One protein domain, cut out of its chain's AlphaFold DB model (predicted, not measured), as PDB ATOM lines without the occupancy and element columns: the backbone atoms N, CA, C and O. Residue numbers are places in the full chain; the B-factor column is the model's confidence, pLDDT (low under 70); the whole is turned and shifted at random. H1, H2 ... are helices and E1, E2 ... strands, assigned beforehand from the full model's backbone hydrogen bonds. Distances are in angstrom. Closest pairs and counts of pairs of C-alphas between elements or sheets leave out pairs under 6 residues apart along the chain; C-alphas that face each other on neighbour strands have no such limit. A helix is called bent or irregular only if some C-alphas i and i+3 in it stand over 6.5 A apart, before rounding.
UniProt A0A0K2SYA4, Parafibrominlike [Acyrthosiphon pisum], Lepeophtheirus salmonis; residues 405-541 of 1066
ATOM      1  N   PHE A 405      -7.556 -49.464  43.196       97.69
ATOM      2  CA  PHE A 405      -8.284 -48.991  44.367       97.69
ATOM      3  C   PHE A 405      -7.577 -47.769  44.949       97.69
ATOM      4  O   PHE A 405      -6.352 -47.763  45.071       97.69
ATOM      5  N   THR A 406      -8.326 -46.730  45.319       98.00
ATOM      6  CA  THR A 406      -7.747 -45.560  45.994       98.00
ATOM      7  C   THR A 406      -7.491 -45.901  47.455       98.00
ATOM      8  O   THR A 406      -8.375 -46.403  48.154       98.00
ATOM      9  N   GLY A 407      -6.300 -45.584  47.940       98.06
ATOM     10  CA  GLY A 407      -5.916 -45.738  49.332       98.06
ATOM     11  C   GLY A 407      -5.085 -44.571  49.841       98.06
ATOM     12  O   GLY A 407      -4.778 -43.621  49.119       98.06
ATOM     13  N   ILE A 408      -4.734 -44.657  51.117       98.31
ATOM     14  CA  ILE A 408      -3.922 -43.684  51.837       98.31
ATOM     15  C   ILE A 408      -2.688 -44.399  52.394       98.31
ATOM     16  O   ILE A 408      -2.814 -45.473  52.984       98.31
ATOM     17  N   ILE A 409      -1.500 -43.815  52.222       97.75
ATOM     18  CA  ILE A 409      -0.262 -44.340  52.816       97.75
ATOM     19  C   ILE A 409      -0.365 -44.214  54.339       97.75
ATOM     20  O   ILE A 409      -0.343 -43.110  54.881       97.75
ATOM     21  N   GLU A 410      -0.461 -45.340  55.040       96.69
ATOM     22  CA  GLU A 410      -0.528 -45.365  56.504       96.69
ATOM     23  C   GLU A 410       0.894 -45.330  57.096       96.69
ATOM     24  O   GLU A 410       1.162 -44.626  58.068       96.69
ATOM     25  N   TYR A 411       1.837 -46.049  56.472       93.81
ATOM     26  CA  TYR A 411       3.236 -46.118  56.901       93.81
ATOM     27  C   TYR A 411       4.172 -46.444  55.727       93.81
ATOM     28  O   TYR A 411       3.887 -47.333  54.928       93.81
ATOM     29  N   ILE A 412       5.318 -45.763  55.653       94.56
ATOM     30  CA  ILE A 412       6.447 -46.132  54.784       94.56
ATOM     31  C   ILE A 412       7.417 -46.941  55.645       94.56
ATOM     32  O   ILE A 412       7.744 -46.515  56.758       94.56
ATOM     33  N   VAL A 413       7.863 -48.103  55.163       92.38
ATOM     34  CA  VAL A 413       8.683 -49.021  55.959       92.38
ATOM     35  C   VAL A 413      10.070 -48.419  56.171       92.38
ATOM     36  O   VAL A 413      10.929 -48.434  55.292       92.38
ATOM     37  N   LYS A 414      10.283 -47.883  57.379       78.44
ATOM     38  CA  LYS A 414      11.621 -47.612  57.903       78.44
ATOM     39  C   LYS A 414      12.257 -48.948  58.275       78.44
ATOM     40  O   LYS A 414      11.896 -49.535  59.298       78.44
ATOM     41  N   GLU A 415      13.175 -49.383  57.435       68.25
ATOM     42  CA  GLU A 415      14.117 -50.465  57.689       68.25
ATOM     43  C   GLU A 415      15.542 -49.887  57.696       68.25
ATOM     44  O   GLU A 415      15.744 -48.728  57.327       68.25
ATOM     45  N   GLU A 416      16.518 -50.677  58.137       63.12
ATOM     46  CA  GLU A 416      17.943 -50.304  58.145       63.12
ATOM     47  C   GLU A 416      18.572 -50.381  56.740       63.12
ATOM     48  O   GLU A 416      19.638 -49.820  56.495       63.12
ATOM     49  N   SER A 417      17.846 -50.966  55.777       58.56
ATOM     50  CA  SER A 417      17.973 -50.648  54.352       58.56
ATOM     51  C   SER A 417      17.916 -49.125  54.162       58.56
ATOM     52  O   SER A 417      16.880 -48.483  54.371       58.56
ATOM     53  N   LEU A 418      19.033 -48.535  53.716       56.62
ATOM     54  CA  LEU A 418      19.152 -47.093  53.452       56.62
ATOM     55  C   LEU A 418      18.077 -46.570  52.484       56.62
ATOM     56  O   LEU A 418      17.790 -45.374  52.489       56.62
ATOM     57  N   PHE A 419      17.469 -47.456  51.691       56.59
ATOM     58  CA  PHE A 419      16.698 -47.127  50.498       56.59
ATOM     59  C   PHE A 419      15.188 -47.406  50.597       56.59
ATOM     60  O   PHE A 419      14.495 -47.215  49.597       56.59
ATOM     61  N   GLY A 420      14.672 -47.828  51.760       62.28
ATOM     62  CA  GLY A 420      13.231 -47.903  52.056       62.28
ATOM     63  C   GLY A 420      12.444 -48.875  51.168       62.28
ATOM     64  O   GLY A 420      11.825 -48.470  50.186       62.28
ATOM     65  N   ASP A 421      12.427 -50.154  51.543       81.06
ATOM     66  CA  ASP A 421      11.937 -51.274  50.723       81.06
ATOM     67  C   ASP A 421      10.459 -51.204  50.282       81.06
ATOM     68  O   ASP A 421      10.072 -51.901  49.341       81.06
ATOM     69  N   GLY A 422       9.627 -50.355  50.896       93.56
ATOM     70  CA  GLY A 422       8.249 -50.120  50.453       93.56
ATOM     71  C   GLY A 422       7.345 -49.497  51.517       93.56
ATOM     72  O   GLY A 422       7.793 -48.709  52.354       93.56
ATOM     73  N   GLY A 423       6.055 -49.842  51.505       95.56
ATOM     74  CA  GLY A 423       5.067 -49.248  52.409       95.56
ATOM     75  C   GLY A 423       3.797 -50.070  52.617       95.56
ATOM     76  O   GLY A 423       3.611 -51.145  52.045       95.56
ATOM     77  N   ILE A 424       2.916 -49.534  53.461       96.69
ATOM     78  CA  ILE A 424       1.584 -50.060  53.765       96.69
ATOM     79  C   ILE A 424       0.548 -48.978  53.446       96.69
ATOM     80  O   ILE A 424       0.594 -47.868  53.983       96.69
ATOM     81  N   VAL A 425      -0.414 -49.332  52.597       97.88
ATOM     82  CA  VAL A 425      -1.565 -48.507  52.215       97.88
ATOM     83  C   VAL A 425      -2.809 -49.046  52.913       97.88
ATOM     84  O   VAL A 425      -3.019 -50.257  52.928       97.88
ATOM     85  N   ARG A 426      -3.664 -48.172  53.450       97.88
ATOM     86  CA  ARG A 426      -5.043 -48.523  53.817       97.88
ATOM     87  C   ARG A 426      -5.980 -48.096  52.694       97.88
ATOM     88  O   ARG A 426      -5.964 -46.938  52.280       97.88
ATOM     89  N   ILE A 427      -6.783 -49.020  52.183       98.38
ATOM     90  CA  ILE A 427      -7.698 -48.757  51.067       98.38
ATOM     91  C   ILE A 427      -8.899 -47.944  51.552       98.38
ATOM     92  O   ILE A 427      -9.538 -48.298  52.537       98.38
ATOM     93  N   THR A 428      -9.221 -46.862  50.846       98.12
ATOM     94  CA  THR A 428     -10.307 -45.934  51.202       98.12
ATOM     95  C   THR A 428     -11.426 -45.880  50.167       98.12
ATOM     96  O   THR A 428     -12.515 -45.413  50.485       98.12
ATOM     97  N   SER A 429     -11.190 -46.352  48.939       96.44
ATOM     98  CA  SER A 429     -12.250 -46.561  47.946       96.44
ATOM     99  C   SER A 429     -13.230 -47.645  48.401       96.44
ATOM    100  O   SER A 429     -12.827 -48.646  48.999       96.44
ATOM    101  N   GLU A 430     -14.507 -47.476  48.073       95.19
ATOM    102  CA  GLU A 430     -15.563 -48.405  48.471       95.19
ATOM    103  C   GLU A 430     -15.492 -49.747  47.723       95.19
ATOM    104  O   GLU A 430     -15.075 -49.823  46.566       95.19
ATOM    105  N   GLY A 431     -15.893 -50.830  48.397       94.31
ATOM    106  CA  GLY A 431     -15.871 -52.192  47.860       94.31
ATOM    107  C   GLY A 431     -15.289 -53.215  48.839       94.31
ATOM    108  O   GLY A 431     -15.022 -52.915  50.000       94.31
ATOM    109  N   ALA A 432     -15.055 -54.439  48.356       94.56
ATOM    110  CA  ALA A 432     -14.654 -55.595  49.172       94.56
ATOM    111  C   ALA A 432     -13.271 -55.486  49.859       94.56
ATOM    112  O   ALA A 432     -12.908 -56.363  50.653       94.56
ATOM    113  N   TYR A 433     -12.505 -54.432  49.564       96.69
ATOM    114  CA  TYR A 433     -11.198 -54.143  50.163       96.69
ATOM    115  C   TYR A 433     -11.168 -52.861  51.008       96.69
ATOM    116  O   TYR A 433     -10.114 -52.545  51.550       96.69
ATOM    117  N   ARG A 434     -12.295 -52.148  51.160       97.31
ATOM    118  CA  ARG A 434     -12.387 -50.935  51.988       97.31
ATOM    119  C   ARG A 434     -11.847 -51.181  53.402       97.31
ATOM    120  O   ARG A 434     -12.129 -52.214  54.006       97.31
ATOM    121  N   ASP A 435     -11.052 -50.230  53.881       96.88
ATOM    122  CA  ASP A 435     -10.364 -50.200  55.177       96.88
ATOM    123  C   ASP A 435      -9.416 -51.387  55.465       96.88
ATOM    124  O   ASP A 435      -8.836 -51.473  56.548       96.88
ATOM    125  N   LYS A 436      -9.150 -52.252  54.473       97.12
ATOM    126  CA  LYS A 436      -8.076 -53.251  54.544       97.12
ATOM    127  C   LYS A 436      -6.722 -52.620  54.231       97.12
ATOM    128  O   LYS A 436      -6.613 -51.664  53.459       97.12
ATOM    129  N   TYR A 437      -5.682 -53.206  54.812       97.25
ATOM    130  CA  TYR A 437      -4.294 -52.858  54.534       97.25
ATOM    131  C   TYR A 437      -3.748 -53.659  53.350       97.25
ATOM    132  O   TYR A 437      -4.141 -54.807  53.133       97.25
ATOM    133  N   VAL A 438      -2.823 -53.051  52.613       97.44
ATOM    134  CA  VAL A 438      -2.122 -53.626  51.462       97.44
ATOM    135  C   VAL A 438      -0.642 -53.253  51.560       97.44
ATOM    136  O   VAL A 438      -0.318 -52.075  51.724       97.44
ATOM    137  N   VAL A 439       0.258 -54.235  51.476       96.44
ATOM    138  CA  VAL A 439       1.718 -54.011  51.459       96.44
ATOM    139  C   VAL A 439       2.235 -53.897  50.021       96.44
ATOM    140  O   VAL A 439       1.770 -54.621  49.145       96.44
ATOM    141  N   PHE A 440       3.189 -53.007  49.753       96.25
ATOM    142  CA  PHE A 440       3.803 -52.849  48.427       96.25
ATOM    143  C   PHE A 440       5.321 -52.689  48.529       96.25
ATOM    144  O   PHE A 440       5.799 -52.067  49.479       96.25
ATOM    145  N   GLU A 441       6.074 -53.208  47.554       94.50
ATOM    146  CA  GLU A 441       7.516 -52.949  47.434       94.50
ATOM    147  C   GLU A 441       7.773 -51.661  46.641       94.50
ATOM    148  O   GLU A 441       7.015 -51.312  45.735       94.50
ATOM    149  N   LYS A 442       8.895 -50.985  46.911       94.00
ATOM    150  CA  LYS A 442       9.330 -49.796  46.157       94.00
ATOM    151  C   LYS A 442       9.402 -50.033  44.642       94.00
ATOM    152  O   LYS A 442       9.048 -49.146  43.873       94.00
ATOM    153  N   SER A 443       9.816 -51.228  44.214       91.88
ATOM    154  CA  SER A 443       9.910 -51.589  42.790       91.88
ATOM    155  C   SER A 443       8.559 -51.604  42.063       91.88
ATOM    156  O   SER A 443       8.537 -51.453  40.843       91.88
ATOM    157  N   ASP A 444       7.445 -51.714  42.794       94.69
ATOM    158  CA  ASP A 444       6.083 -51.642  42.251       94.69
ATOM    159  C   ASP A 444       5.502 -50.213  42.300       94.69
ATOM    160  O   ASP A 444       4.318 -50.032  42.004       94.69
ATOM    161  N   PHE A 445       6.295 -49.199  42.689       96.62
ATOM    162  CA  PHE A 445       5.834 -47.822  42.892       96.62
ATOM    163  C   PHE A 445       6.198 -46.862  41.745       96.62
ATOM    164  O   PHE A 445       7.328 -46.838  41.248       96.62
ATOM    165  N   TYR A 446       5.231 -46.031  41.350       97.75
ATOM    166  CA  TYR A 446       5.320 -45.119  40.208       97.75
ATOM    167  C   TYR A 446       4.772 -43.726  40.551       97.75
ATOM    168  O   TYR A 446       3.853 -43.582  41.358       97.75
ATOM    169  N   ILE A 447       5.302 -42.688  39.908       97.88
ATOM    170  CA  ILE A 447       4.831 -41.303  40.036       97.88
ATOM    171  C   ILE A 447       4.698 -40.724  38.625       97.88
ATOM    172  O   ILE A 447       5.642 -40.793  37.841       97.88
ATOM    173  N   GLY A 448       3.514 -40.220  38.266       96.69
ATOM    174  CA  GLY A 448       3.215 -39.738  36.914       96.69
ATOM    175  C   GLY A 448       3.448 -40.795  35.827       96.69
ATOM    176  O   GLY A 448       3.993 -40.492  34.770       96.69
ATOM    177  N   GLY A 449       3.151 -42.066  36.110       95.69
ATOM    178  CA  GLY A 449       3.453 -43.187  35.211       95.69
ATOM    179  C   GLY A 449       4.910 -43.680  35.221       95.69
ATOM    180  O   GLY A 449       5.169 -44.757  34.693       95.69
ATOM    181  N   VAL A 450       5.854 -42.967  35.850       96.75
ATOM    182  CA  VAL A 450       7.293 -43.297  35.849       96.75
ATOM    183  C   VAL A 450       7.679 -44.093  37.100       96.75
ATOM    184  O   VAL A 450       7.410 -43.663  38.220       96.75
ATOM    185  N   ASN A 451       8.351 -45.238  36.931       96.06
ATOM    186  CA  ASN A 451       8.842 -46.052  38.054       96.06
ATOM    187  C   ASN A 451       9.910 -45.291  38.868       96.06
ATOM    188  O   ASN A 451      10.805 -44.680  38.272       96.06
ATOM    189  N   VAL A 452       9.847 -45.352  40.204       95.69
ATOM    190  CA  VAL A 452      10.774 -44.623  41.101       95.69
ATOM    191  C   VAL A 452      12.182 -45.230  41.192       95.69
ATOM    192  O   VAL A 452      13.108 -44.558  41.645       95.69
ATOM    193  N   GLY A 453      12.364 -46.483  40.762       92.88
ATOM    194  CA  GLY A 453      13.637 -47.203  40.824       92.88
ATOM    195  C   GLY A 453      14.208 -47.249  42.241       92.88
ATOM    196  O   GLY A 453      13.564 -47.724  43.179       92.88
ATOM    197  N   HIS A 454      15.430 -46.741  42.407       92.38
ATOM    198  CA  HIS A 454      16.126 -46.749  43.696       92.38
ATOM    199  C   HIS A 454      15.765 -45.582  44.625       92.38
ATOM    200  O   HIS A 454      16.100 -45.655  45.810       92.38
ATOM    201  N   ALA A 455      15.034 -44.568  44.150       93.81
ATOM    202  CA  ALA A 455      14.789 -43.320  44.873       93.81
ATOM    203  C   ALA A 455      14.097 -43.512  46.239       93.81
ATOM    204  O   ALA A 455      13.177 -44.316  46.383       93.81
ATOM    205  N   ASP A 456      14.514 -42.750  47.256       93.19
ATOM    206  CA  ASP A 456      13.967 -42.880  48.611       93.19
ATOM    207  C   ASP A 456      12.501 -42.414  48.693       93.19
ATOM    208  O   ASP A 456      12.193 -41.218  48.637       93.19
ATOM    209  N   LEU A 457      11.592 -43.369  48.919       94.88
ATOM    210  CA  LEU A 457      10.164 -43.121  49.132       94.88
ATOM    211  C   LEU A 457       9.888 -42.126  50.274       94.88
ATOM    212  O   LEU A 457       8.875 -41.436  50.236       94.88
ATOM    213  N   ARG A 458      10.772 -42.007  51.273       93.31
ATOM    214  CA  ARG A 458      10.630 -41.070  52.407       93.31
ATOM    215  C   ARG A 458      10.883 -39.611  52.008       93.31
ATOM    216  O   ARG A 458      10.526 -38.710  52.768       93.31
ATOM    217  N   ILE A 459      11.512 -39.365  50.858       94.25
ATOM    218  CA  ILE A 459      11.665 -38.029  50.264       94.25
ATOM    219  C   ILE A 459      10.445 -37.725  49.388       94.25
ATOM    220  O   ILE A 459       9.867 -36.647  49.508       94.25
ATOM    221  N   LEU A 460      10.032 -38.696  48.568       96.31
ATOM    222  CA  LEU A 460       8.967 -38.548  47.573       96.31
ATOM    223  C   LEU A 460       7.544 -38.558  48.154       96.31
ATOM    224  O   LEU A 460       6.650 -37.974  47.547       96.31
ATOM    225  N   LEU A 461       7.321 -39.239  49.285       96.75
ATOM    226  CA  LEU A 461       5.996 -39.518  49.853       96.75
ATOM    227  C   LEU A 461       5.935 -39.207  51.356       96.75
ATOM    228  O   LEU A 461       6.926 -39.289  52.095       96.75
ATOM    229  N   ARG A 462       4.728 -38.916  51.838       95.94
ATOM    230  CA  ARG A 462       4.375 -38.714  53.246       95.94
ATOM    231  C   ARG A 462       3.273 -39.690  53.681       95.94
ATOM    232  O   ARG A 462       2.398 -40.051  52.894       95.94
ATOM    233  N   PRO A 463       3.249 -40.106  54.961       96.75
ATOM    234  CA  PRO A 463       2.054 -40.707  55.537       96.75
ATOM    235  C   PRO A 463       0.864 -39.750  55.388       96.75
ATOM    236  O   PRO A 463       1.002 -38.552  55.629       96.75
ATOM    237  N   LYS A 464      -0.303 -40.308  55.061       97.44
ATOM    238  CA  LYS A 464      -1.551 -39.640  54.648       97.44
ATOM    239  C   LYS A 464      -1.646 -39.189  53.182       97.44
ATOM    240  O   LYS A 464      -2.733 -38.761  52.787       97.44
ATOM    241  N   ASP A 465      -0.610 -39.371  52.363       97.88
ATOM    242  CA  ASP A 465      -0.727 -39.160  50.913       97.88
ATOM    243  C   ASP A 465      -1.673 -40.187  50.272       97.88
ATOM    244  O   ASP A 465      -1.789 -41.331  50.726       97.88
ATOM    245  N   ARG A 466      -2.364 -39.765  49.206       98.06
ATOM    246  CA  ARG A 466      -3.290 -40.608  48.438       98.06
ATOM    247  C   ARG A 466      -2.556 -41.318  47.308       98.06
ATOM    248  O   ARG A 466      -1.795 -40.696  46.575       98.06
ATOM    249  N   VAL A 467      -2.850 -42.601  47.141       98.25
ATOM    250  CA  VAL A 467      -2.270 -43.477  46.115       98.25
ATOM    251  C   VAL A 467      -3.348 -44.343  45.475       98.25
ATOM    252  O   VAL A 467      -4.383 -44.621  46.086       98.25
ATOM    253  N   TYR A 468      -3.089 -44.818  44.263       98.25
ATOM    254  CA  TYR A 468      -3.868 -45.866  43.611       98.25
ATOM    255  C   TYR A 468      -3.097 -47.186  43.661       98.25
ATOM    256  O   TYR A 468      -1.883 -47.199  43.468       98.25
ATOM    257  N   VAL A 469      -3.793 -48.290  43.938       97.88
ATOM    258  CA  VAL A 469      -3.185 -49.610  44.170       97.88
ATOM    259  C   VAL A 469      -3.936 -50.701  43.411       97.88
ATOM    260  O   VAL A 469      -5.137 -50.883  43.608       97.88
ATOM    261  N   GLN A 470      -3.235 -51.474  42.583       96.75
ATOM    262  CA  GLN A 470      -3.735 -52.739  42.041       96.75
ATOM    263  C   GLN A 470      -3.516 -53.855  43.070       96.75
ATOM    264  O   GLN A 470      -2.376 -54.220  43.361       96.75
ATOM    265  N   ILE A 471      -4.606 -54.390  43.622       95.88
ATOM    266  CA  ILE A 471      -4.580 -55.353  44.734       95.88
ATOM    267  C   ILE A 471      -4.498 -56.799  44.223       95.88
ATOM    268  O   ILE A 471      -5.251 -57.191  43.332       95.88
ATOM    269  N   LEU A 472      -3.647 -57.605  44.860       93.00
ATOM    270  CA  LEU A 472      -3.578 -59.060  44.731       93.00
ATOM    271  C   LEU A 472      -3.637 -59.726  46.121       93.00
ATOM    272  O   LEU A 472      -3.168 -59.183  47.120       93.00
ATOM    273  N   GLU A 473      -4.213 -60.924  46.181       91.00
ATOM    274  CA  GLU A 473      -4.217 -61.783  47.371       91.00
ATOM    275  C   GLU A 473      -2.840 -62.453  47.535       91.00
ATOM    276  O   GLU A 473      -2.311 -63.039  46.588       91.00
ATOM    277  N   MET A 474      -2.228 -62.357  48.719       88.19
ATOM    278  CA  MET A 474      -0.854 -62.837  48.927       88.19
ATOM    279  C   MET A 474      -0.786 -64.363  49.004       88.19
ATOM    280  O   MET A 474      -1.450 -64.977  49.840       88.19
ATOM    281  N   SER A 475       0.093 -64.988  48.210       85.88
ATOM    282  CA  SER A 475       0.374 -66.419  48.372       85.88
ATOM    283  C   SER A 475       1.142 -66.689  49.673       85.88
ATOM    284  O   SER A 475       1.734 -65.789  50.272       85.88
ATOM    285  N   THR A 476       1.204 -67.950  50.104       85.94
ATOM    286  CA  THR A 476       1.965 -68.363  51.301       85.94
ATOM    287  C   THR A 476       3.455 -68.003  51.222       85.94
ATOM    288  O   THR A 476       4.079 -67.725  52.246       85.94
ATOM    289  N   ALA A 477       4.025 -67.942  50.014       84.50
ATOM    290  CA  ALA A 477       5.380 -67.446  49.778       84.50
ATOM    291  C   ALA A 477       5.488 -65.922  49.964       84.50
ATOM    292  O   ALA A 477       6.484 -65.441  50.498       84.50
ATOM    293  N   ASP A 478       4.457 -65.166  49.584       88.12
ATOM    294  CA  ASP A 478       4.442 -63.705  49.703       88.12
ATOM    295  C   ASP A 478       4.165 -63.279  51.161       88.12
ATOM    296  O   ASP A 478       4.808 -62.359  51.659       88.12
ATOM    297  N   LYS A 479       3.334 -64.030  51.909       90.56
ATOM    298  CA  LYS A 479       3.221 -63.903  53.379       90.56
ATOM    299  C   LYS A 479       4.569 -64.110  54.084       90.56
ATOM    300  O   LYS A 479       4.879 -63.385  55.024       90.56
ATOM    301  N   LYS A 480       5.401 -65.052  53.617       89.44
ATOM    302  CA  LYS A 480       6.778 -65.225  54.122       89.44
ATOM    303  C   LYS A 480       7.701 -64.077  53.693       89.44
ATOM    304  O   LYS A 480       8.449 -63.586  54.532       89.44
ATOM    305  N   ARG A 481       7.619 -63.620  52.434       86.38
ATOM    306  CA  ARG A 481       8.395 -62.484  51.892       86.38
ATOM    307  C   ARG A 481       8.161 -61.201  52.688       86.38
ATOM    308  O   ARG A 481       9.127 -60.548  53.046       86.38
ATOM    309  N   TYR A 482       6.907 -60.860  52.984       90.06
ATOM    310  CA  TYR A 482       6.549 -59.562  53.565       90.06
ATOM    311  C   TYR A 482       6.461 -59.527  55.094       90.06
ATOM    312  O   TYR A 482       6.191 -58.462  55.643       90.06
ATOM    313  N   LYS A 483       6.735 -60.635  55.804       90.94
ATOM    314  CA  LYS A 483       6.621 -60.699  57.276       90.94
ATOM    315  C   LYS A 483       7.390 -59.575  57.997       90.94
ATOM    316  O   LYS A 483       6.912 -59.058  59.002       90.94
ATOM    317  N   TYR A 484       8.546 -59.166  57.470       88.06
ATOM    318  CA  TYR A 484       9.343 -58.067  58.031       88.06
ATOM    319  C   TYR A 484       8.658 -56.693  57.891       88.06
ATOM    320  O   TYR A 484       8.707 -55.867  58.803       88.06
ATOM    321  N   MET A 485       7.950 -56.463  56.780       87.81
ATOM    322  CA  MET A 485       7.264 -55.201  56.492       87.81
ATOM    323  C   MET A 485       5.993 -55.023  57.325       87.81
ATOM    324  O   MET A 485       5.681 -53.900  57.721       87.81
ATOM    325  N   THR A 486       5.243 -56.102  57.586       87.50
ATOM    326  CA  THR A 486       3.914 -55.997  58.216       87.50
ATOM    327  C   THR A 486       3.951 -55.794  59.732       87.50
ATOM    328  O   THR A 486       2.932 -55.384  60.291       87.50
ATOM    329  N   LYS A 487       5.102 -56.030  60.386       83.12
ATOM    330  CA  LYS A 487       5.311 -55.881  61.845       83.12
ATOM    331  C   LYS A 487       4.198 -56.573  62.644       83.12
ATOM    332  O   LYS A 487       3.398 -55.933  63.321       83.12
ATOM    333  N   ASP A 488       4.117 -57.888  62.436       80.62
ATOM    334  CA  ASP A 488       3.172 -58.847  63.031       80.62
ATOM    335  C   ASP A 488       1.674 -58.613  62.759       80.62
ATOM    336  O   ASP A 488       0.834 -59.411  63.177       80.62
ATOM    337  N   LYS A 489       1.305 -57.606  61.957       88.50
ATOM    338  CA  LYS A 489      -0.044 -57.516  61.380       88.50
ATOM    339  C   LYS A 489      -0.218 -58.591  60.301       88.50
ATOM    340  O   LYS A 489       0.591 -58.654  59.371       88.50
ATOM    341  N   ASP A 490      -1.296 -59.380  60.359       91.88
ATOM    342  CA  ASP A 490      -1.696 -60.199  59.205       91.88
ATOM    343  C   ASP A 490      -2.316 -59.291  58.137       91.88
ATOM    344  O   ASP A 490      -3.466 -58.861  58.232       91.88
ATOM    345  N   ILE A 491      -1.513 -58.958  57.130       94.94
ATOM    346  CA  ILE A 491      -1.923 -58.192  55.955       94.94
ATOM    347  C   ILE A 491      -2.024 -59.199  54.802       94.94
ATOM    348  O   ILE A 491      -0.992 -59.595  54.268       94.94
ATOM    349  N   PRO A 492      -3.227 -59.663  54.411       93.25
ATOM    350  CA  PRO A 492      -3.378 -60.732  53.419       93.25
ATOM    351  C   PRO A 492      -3.290 -60.253  51.957       93.25
ATOM    352  O   PRO A 492      -3.505 -61.051  51.044       93.25
ATOM    353  N   LEU A 493      -3.001 -58.969  51.720       96.25
ATOM    354  CA  LEU A 493      -3.066 -58.313  50.411       96.25
ATOM    355  C   LEU A 493      -1.742 -57.619  50.064       96.25
ATOM    356  O   LEU A 493      -1.194 -56.887  50.891       96.25
ATOM    357  N   CYS A 494      -1.284 -57.775  48.821       95.31
ATOM    358  CA  CYS A 494      -0.162 -57.020  48.266       95.31
ATOM    359  C   CYS A 494      -0.592 -56.125  47.095       95.31
ATOM    360  O   CYS A 494      -1.563 -56.407  46.391       95.31
ATOM    361  N   GLY A 495       0.131 -55.025  46.899       95.94
ATOM    362  CA  GLY A 495       0.011 -54.166  45.728       95.94
ATOM    363  C   GLY A 495       0.928 -54.682  44.626       95.94
ATOM    364  O   GLY A 495       2.136 -54.733  44.826       95.94
ATOM    365  N   GLN A 496       0.374 -55.060  43.472       94.38
ATOM    366  CA  GLN A 496       1.171 -55.372  42.273       94.38
ATOM    367  C   GLN A 496       1.667 -54.115  41.557       94.38
ATOM    368  O   GLN A 496       2.654 -54.167  40.831       94.38
ATOM    369  N   LEU A 497       0.926 -53.020  41.707       96.00
ATOM    370  CA  LEU A 497       1.192 -51.722  41.109       96.00
ATOM    371  C   LEU A 497       0.661 -50.662  42.069       96.00
ATOM    372  O   LEU A 497      -0.520 -50.704  42.421       96.00
ATOM    373  N   CYS A 498       1.507 -49.728  42.479       97.44
ATOM    374  CA  CYS A 498       1.142 -48.589  43.313       97.44
ATOM    375  C   CYS A 498       1.566 -47.304  42.606       97.44
ATOM    376  O   CYS A 498       2.689 -47.224  42.112       97.44
ATOM    377  N   PHE A 499       0.701 -46.293  42.543       98.00
ATOM    378  CA  PHE A 499       1.059 -45.051  41.858       98.00
ATOM    379  C   PHE A 499       0.404 -43.784  42.411       98.00
ATOM    380  O   PHE A 499      -0.672 -43.816  43.014       98.00
ATOM    381  N   VAL A 500       1.077 -42.661  42.156       98.00
ATOM    382  CA  VAL A 500       0.557 -41.292  42.287       98.00
ATOM    383  C   VAL A 500       0.479 -40.670  40.893       98.00
ATOM    384  O   VAL A 500       1.441 -40.750  40.132       98.00
ATOM    385  N   GLY A 501      -0.655 -40.055  40.563       95.81
ATOM    386  CA  GLY A 501      -0.945 -39.491  39.240       95.81
ATOM    387  C   GLY A 501      -2.373 -39.806  38.794       95.81
ATOM    388  O   GLY A 501      -3.101 -40.513  39.497       95.81
ATOM    389  N   SER A 502      -2.772 -39.294  37.633       94.38
ATOM    390  CA  SER A 502      -4.007 -39.693  36.935       94.38
ATOM    391  C   SER A 502      -3.719 -40.783  35.901       94.38
ATOM    392  O   SER A 502      -4.588 -41.606  35.605       94.38
ATOM    393  N   ILE A 503      -2.494 -40.823  35.370       91.25
ATOM    394  CA  ILE A 503      -2.048 -41.838  34.418       91.25
ATOM    395  C   ILE A 503      -1.725 -43.139  35.162       91.25
ATOM    396  O   ILE A 503      -0.777 -43.215  35.944       91.25
ATOM    397  N   ILE A 504      -2.487 -44.197  34.860       94.62
ATOM    398  CA  ILE A 504      -2.102 -45.571  35.208       94.62
ATOM    399  C   ILE A 504      -0.803 -45.894  34.443       94.62
ATOM    400  O   ILE A 504      -0.799 -45.753  33.213       94.62
ATOM    401  N   PRO A 505       0.281 -46.333  35.115       94.62
ATOM    402  CA  PRO A 505       1.498 -46.777  34.439       94.62
ATOM    403  C   PRO A 505       1.202 -47.867  33.396       94.62
ATOM    404  O   PRO A 505       0.298 -48.684  33.583       94.62
ATOM    405  N   LYS A 506       1.957 -47.879  32.294       90.44
ATOM    406  CA  LYS A 506       1.791 -48.845  31.185       90.44
ATOM    407  C   LYS A 506       3.010 -49.743  30.981       90.44
ATOM    408  O   LYS A 506       2.882 -50.839  30.442       90.44
ATOM    409  N   ASP A 507       4.169 -49.267  31.412       88.38
ATOM    410  CA  ASP A 507       5.456 -49.934  31.333       88.38
ATOM    411  C   ASP A 507       6.363 -49.441  32.476       88.38
ATOM    412  O   ASP A 507       5.980 -48.611  33.302       88.38
ATOM    413  N   THR A 508       7.567 -49.999  32.534       86.56
ATOM    414  CA  THR A 508       8.644 -49.700  33.490       86.56
ATOM    415  C   THR A 508       9.716 -48.761  32.923       86.56
ATOM    416  O   THR A 508      10.634 -48.381  33.652       86.56
ATOM    417  N   TYR A 509       9.624 -48.403  31.640       86.75
ATOM    418  CA  TYR A 509      10.671 -47.743  30.858       86.75
ATOM    419  C   TYR A 509      10.456 -46.239  30.656       86.75
ATOM    420  O   TYR A 509      11.437 -45.559  30.361       86.75
ATOM    421  N   ALA A 510       9.232 -45.732  30.847       92.50
ATOM    422  CA  ALA A 510       8.875 -44.316  30.742       92.50
ATOM    423  C   ALA A 510       9.958 -43.399  31.337       92.50
ATOM    424  O   ALA A 510      10.307 -43.500  32.526       92.50
ATOM    425  N   LEU A 511      10.520 -42.520  30.500       95.12
ATOM    426  CA  LEU A 511      11.613 -41.652  30.917       95.12
ATOM    427  C   LEU A 511      11.059 -40.536  31.810       95.12
ATOM    428  O   LEU A 511       9.988 -40.000  31.521       95.12
ATOM    429  N   PRO A 512      11.779 -40.114  32.872       96.56
ATOM    430  CA  PRO A 512      11.311 -39.032  33.734       96.56
ATOM    431  C   PRO A 512      10.910 -37.776  32.949       96.56
ATOM    432  O   PRO A 512       9.870 -37.184  33.225       96.56
ATOM    433  N   ALA A 513      11.718 -37.403  31.948       96.44
ATOM    434  CA  ALA A 513      11.555 -36.191  31.142       96.44
ATOM    435  C   ALA A 513      10.304 -36.175  30.245       96.44
ATOM    436  O   ALA A 513       9.922 -35.109  29.776       96.44
ATOM    437  N   GLU A 514       9.668 -37.326  30.018       96.19
ATOM    438  CA  GLU A 514       8.481 -37.461  29.162       96.19
ATOM    439  C   GLU A 514       7.165 -37.321  29.951       96.19
ATOM    440  O   GLU A 514       6.091 -37.283  29.355       96.19
ATOM    441  N   SER A 515       7.224 -37.250  31.288       97.06
ATOM    442  CA  SER A 515       6.035 -37.208  32.146       97.06
ATOM    443  C   SER A 515       5.778 -35.824  32.744       97.06
ATOM    444  O   SER A 515       6.379 -35.418  33.741       97.06
ATOM    445  N   GLU A 516       4.794 -35.125  32.178       97.25
ATOM    446  CA  GLU A 516       4.269 -33.860  32.708       97.25
ATOM    447  C   GLU A 516       3.670 -34.019  34.118       97.25
ATOM    448  O   GLU A 516       3.836 -33.138  34.967       97.25
ATOM    449  N   GLU A 517       3.029 -35.161  34.413       97.06
ATOM    450  CA  GLU A 517       2.520 -35.468  35.759       97.06
ATOM    451  C   GLU A 517       3.662 -35.608  36.774       97.06
ATOM    452  O   GLU A 517       3.559 -35.078  37.882       97.06
ATOM    453  N   LEU A 518       4.766 -36.272  36.403       97.50
ATOM    454  CA  LEU A 518       5.951 -36.372  37.255       97.50
ATOM    455  C   LEU A 518       6.585 -34.995  37.460       97.50
ATOM    456  O   LEU A 518       6.842 -34.628  38.602       97.50
ATOM    457  N   ILE A 519       6.808 -34.217  36.396       97.88
ATOM    458  CA  ILE A 519       7.376 -32.861  36.484       97.88
ATOM    459  C   ILE A 519       6.535 -31.990  37.428       97.88
ATOM    460  O   ILE A 519       7.072 -31.353  38.334       97.88
ATOM    461  N   THR A 520       5.209 -32.021  37.277       98.00
ATOM    462  CA  THR A 520       4.274 -31.288  38.141       98.00
ATOM    463  C   THR A 520       4.358 -31.758  39.596       98.00
ATOM    464  O   THR A 520       4.411 -30.935  40.511       98.00
ATOM    465  N   TYR A 521       4.421 -33.072  39.835       97.88
ATOM    466  CA  TYR A 521       4.563 -33.634  41.179       97.88
ATOM    467  C   TYR A 521       5.894 -33.247  41.843       97.88
ATOM    468  O   TYR A 521       5.904 -32.796  42.989       97.88
ATOM    469  N   LEU A 522       7.007 -33.377  41.117       97.81
ATOM    470  CA  LEU A 522       8.354 -33.055  41.590       97.81
ATOM    471  C   LEU A 522       8.489 -31.565  41.939       97.81
ATOM    472  O   LEU A 522       8.952 -31.231  43.031       97.81
ATOM    473  N   ASN A 523       7.967 -30.678  41.086       97.56
ATOM    474  CA  ASN A 523       7.904 -29.239  41.358       97.56
ATOM    475  C   ASN A 523       7.113 -28.926  42.643       97.56
ATOM    476  O   ASN A 523       7.550 -28.099  43.443       97.56
ATOM    477  N   ASN A 524       5.991 -29.616  42.889       97.62
ATOM    478  CA  ASN A 524       5.172 -29.421  44.093       97.62
ATOM    479  C   ASN A 524       5.865 -29.866  45.397       97.62
ATOM    480  O   ASN A 524       5.568 -29.310  46.455       97.62
ATOM    481  N   ILE A 525       6.785 -30.838  45.345       97.31
ATOM    482  CA  ILE A 525       7.609 -31.243  46.503       97.31
ATOM    483  C   ILE A 525       8.952 -30.495  46.586       97.31
ATOM    484  O   ILE A 525       9.685 -30.678  47.557       97.31
ATOM    485  N   GLY A 526       9.267 -29.643  45.603       97.62
ATOM    486  CA  GLY A 526      10.508 -28.867  45.541       97.62
ATOM    487  C   GLY A 526      11.747 -29.670  45.128       97.62
ATOM    488  O   GLY A 526      12.846 -29.318  45.547       97.62
ATOM    489  N   LEU A 527      11.579 -30.740  44.343       97.88
ATOM    490  CA  LEU A 527      12.666 -31.574  43.817       97.88
ATOM    491  C   LEU A 527      12.788 -31.371  42.301       97.88
ATOM    492  O   LEU A 527      11.776 -31.336  41.606       97.88
ATOM    493  N   SER A 528      14.001 -31.268  41.758       98.00
ATOM    494  CA  SER A 528      14.182 -31.215  40.303       98.00
ATOM    495  C   SER A 528      14.126 -32.603  39.661       98.00
ATOM    496  O   SER A 528      14.421 -33.637  40.269       98.00
ATOM    497  N   ILE A 529      13.815 -32.630  38.367       98.06
ATOM    498  CA  ILE A 529      13.815 -33.861  37.571       98.06
ATOM    499  C   ILE A 529      15.206 -34.500  37.430       98.06
ATOM    500  O   ILE A 529      15.319 -35.720  37.295       98.06
ATOM    501  N   GLN A 530      16.269 -33.695  37.510       97.56
ATOM    502  CA  GLN A 530      17.649 -34.179  37.490       97.56
ATOM    503  C   GLN A 530      17.993 -34.880  38.810       97.56
ATOM    504  O   GLN A 530      18.489 -36.004  38.784       97.56
ATOM    505  N   GLU A 531      17.643 -34.287  39.955       97.19
ATOM    506  CA  GLU A 531      17.812 -34.917  41.272       97.19
ATOM    507  C   GLU A 531      16.997 -36.210  41.392       97.19
ATOM    508  O   GLU A 531      17.534 -37.228  41.825       97.19
ATOM    509  N   PHE A 532      15.740 -36.219  40.930       97.06
ATOM    510  CA  PHE A 532      14.934 -37.444  40.868       97.06
ATOM    511  C   PHE A 532      15.590 -38.529  40.000       97.06
ATOM    512  O   PHE A 532      15.627 -39.691  40.399       97.06
ATOM    513  N   THR A 533      16.145 -38.166  38.840       96.56
ATOM    514  CA  THR A 533      16.819 -39.122  37.942       96.56
ATOM    515  C   THR A 533      18.104 -39.679  38.567       96.56
ATOM    516  O   THR A 533      18.355 -40.880  38.481       96.56
ATOM    517  N   LEU A 534      18.880 -38.848  39.270       95.56
ATOM    518  CA  LEU A 534      20.041 -39.296  40.047       95.56
ATOM    519  C   LEU A 534      19.618 -40.266  41.165       95.56
ATOM    520  O   LEU A 534      20.159 -41.366  41.261       95.56
ATOM    521  N   MET A 535      18.601 -39.911  41.958       94.31
ATOM    522  CA  MET A 535      18.052 -40.773  43.015       94.31
ATOM    523  C   MET A 535      17.498 -42.101  42.473       94.31
ATOM    524  O   MET A 535      17.676 -43.142  43.104       94.31
ATOM    525  N   LYS A 536      16.850 -42.085  41.301       93.62
ATOM    526  CA  LYS A 536      16.314 -43.279  40.628       93.62
ATOM    527  C   LYS A 536      17.418 -44.268  40.243       93.62
ATOM    528  O   LYS A 536      17.199 -45.472  40.369       93.62
ATOM    529  N   ASN A 537      18.583 -43.772  39.823       93.25
ATOM    530  CA  ASN A 537      19.659 -44.577  39.232       93.25
ATOM    531  C   ASN A 537      20.758 -45.007  40.232       93.25
ATOM    532  O   ASN A 537      21.486 -45.957  39.954       93.25
ATOM    533  N   GLN A 538      20.870 -44.359  41.399       88.00
ATOM    534  CA  GLN A 538      21.972 -44.542  42.371       88.00
ATOM    535  C   GLN A 538      22.270 -45.992  42.812       88.00
ATOM    536  O   GLN A 538      23.404 -46.285  43.189       88.00
ATOM    537  N   GLY A 539      21.291 -46.900  42.786       74.12
ATOM    538  CA  GLY A 539      21.496 -48.305  43.170       74.12
ATOM    539  C   GLY A 539      22.139 -49.188  42.092       74.12
ATOM    540  O   GLY A 539      22.657 -50.256  42.419       74.12
ATOM    541  N   ASP A 540      22.144 -48.767  40.823       65.62
ATOM    542  CA  ASP A 540      22.662 -49.601  39.733       65.62
ATOM    543  C   ASP A 540      24.193 -49.550  39.638       65.62
ATOM    544  O   ASP A 540      24.825 -50.578  39.384       65.62
ATOM    545  N   GLU A 541      24.806 -48.382  39.860       68.81
ATOM    546  CA  GLU A 541      26.254 -48.187  39.689       68.81
ATOM    547  C   GLU A 541      27.082 -48.907  40.759       68.81
ATOM    548  O   GLU A 541      28.032 -49.620  40.426       68.81
TER     549      GLU A 541
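What this domain is: This is residues 405 to 541 of the 1066 residues of the protein "Parafibrominlike [Acyrthosiphon pisum]" of Lepeophtheirus salmonis (UniProt A0A0K2SYA4). One curled, strongly twisted sheet of six strands folds back on itself into a small, nearly closed half-barrel: E3 and E2 face E5, E6 and E4, with E1 as the hinge. H2 lies across the sheet at one end; H3 is by E4 at the other end, and H4 makes a corner with it, off the sheet. The printed part has 137 residues, with six named strands and four named helices in the order E1 E2 E3 E4 H1 E5 H2 E6 H3 H4. The sheet's order is E3 E2 E1 E5 E6 E4, mixed, and the class is mixed, helices and strands. The whole is compact, with a radius of gyration of the C-alphas of 14.5 A and spans of 39 by 33 by 25 A.

How they stand to each other: Begin with E1, residues 405 to 412, E2, residues 422 to 427, and E3, residues 437 to 441, a meander, each strand the antiparallel neighbour of the one before, in two hairpins. Look for N 408 and O 426, 2.8 A, and N 425 and O 438, 2.9 A. E5, residues 466 to 473, is antiparallel to E1, with N 407 and O 467 at 2.8 A. E6, residues 493 to 500, is antiparallel to E5, with N 470 and O 497 at 2.8 A. The edge strand E4, residues 445 to 447, is parallel to E6, with N 446 and O 498 at 2.9 A. Where the leaves face each other, the closest C-alphas of E3 and E6, Val 439 and Cys 494, are 4.8 A apart. H2, residues 476 to 486, is on the sheet at a height of 9.0 A, only just over E3, with 3 of its C-alphas falling there, and runs across the strands at 86 degrees to E3 on the local plane; its closest C-alpha pair with E3 is Thr 486 and Val 439, 7.4 A. H1, residues 457 to 460, only grazes the sheet, as does H3, residues 516 to 525, whose Leu 518 has its C-alpha 5.8 A from that of Ile 447. H4, residues 529 to 541, is not on the sheet; it only just touches H3, only at the corner, with 3 pairs of C-alphas within 8 A, the closest Ile 519 and Ile 529 at 6.6 A, about perpendicular at 85 degrees. In H3 every O i to N i+4 pair is within hydrogen-bond range, in H2 5 of 7, in H4 6 of 9; H1 is too short for one.

Where its parts are: Find C-alpha 405 at (-8.284, -48.991, 44.367); from there E1 runs 18.3 A, bending by 56 degrees at residue 408. E5 is 21.2 A long and bends at 470; E6 is 19.2 A long and bends by 70 degrees at 496. H4 runs 19.1 A to C-alpha 541 at (26.254, -48.187, 39.689). H2 and H4 are irregular: C-alphas 481 and 484 are 7.6 A apart, and 536 and 539 7.7 A.

The domain as a whole: The C-alphas farthest apart, Gly 431 and Glu 541, are 43.1 A apart. The printed part has no cut, and its one long link, from E6 to H3, is residues 501 to 515. The pLDDT is under 70 at residues 415 to 420 and 540 to 541.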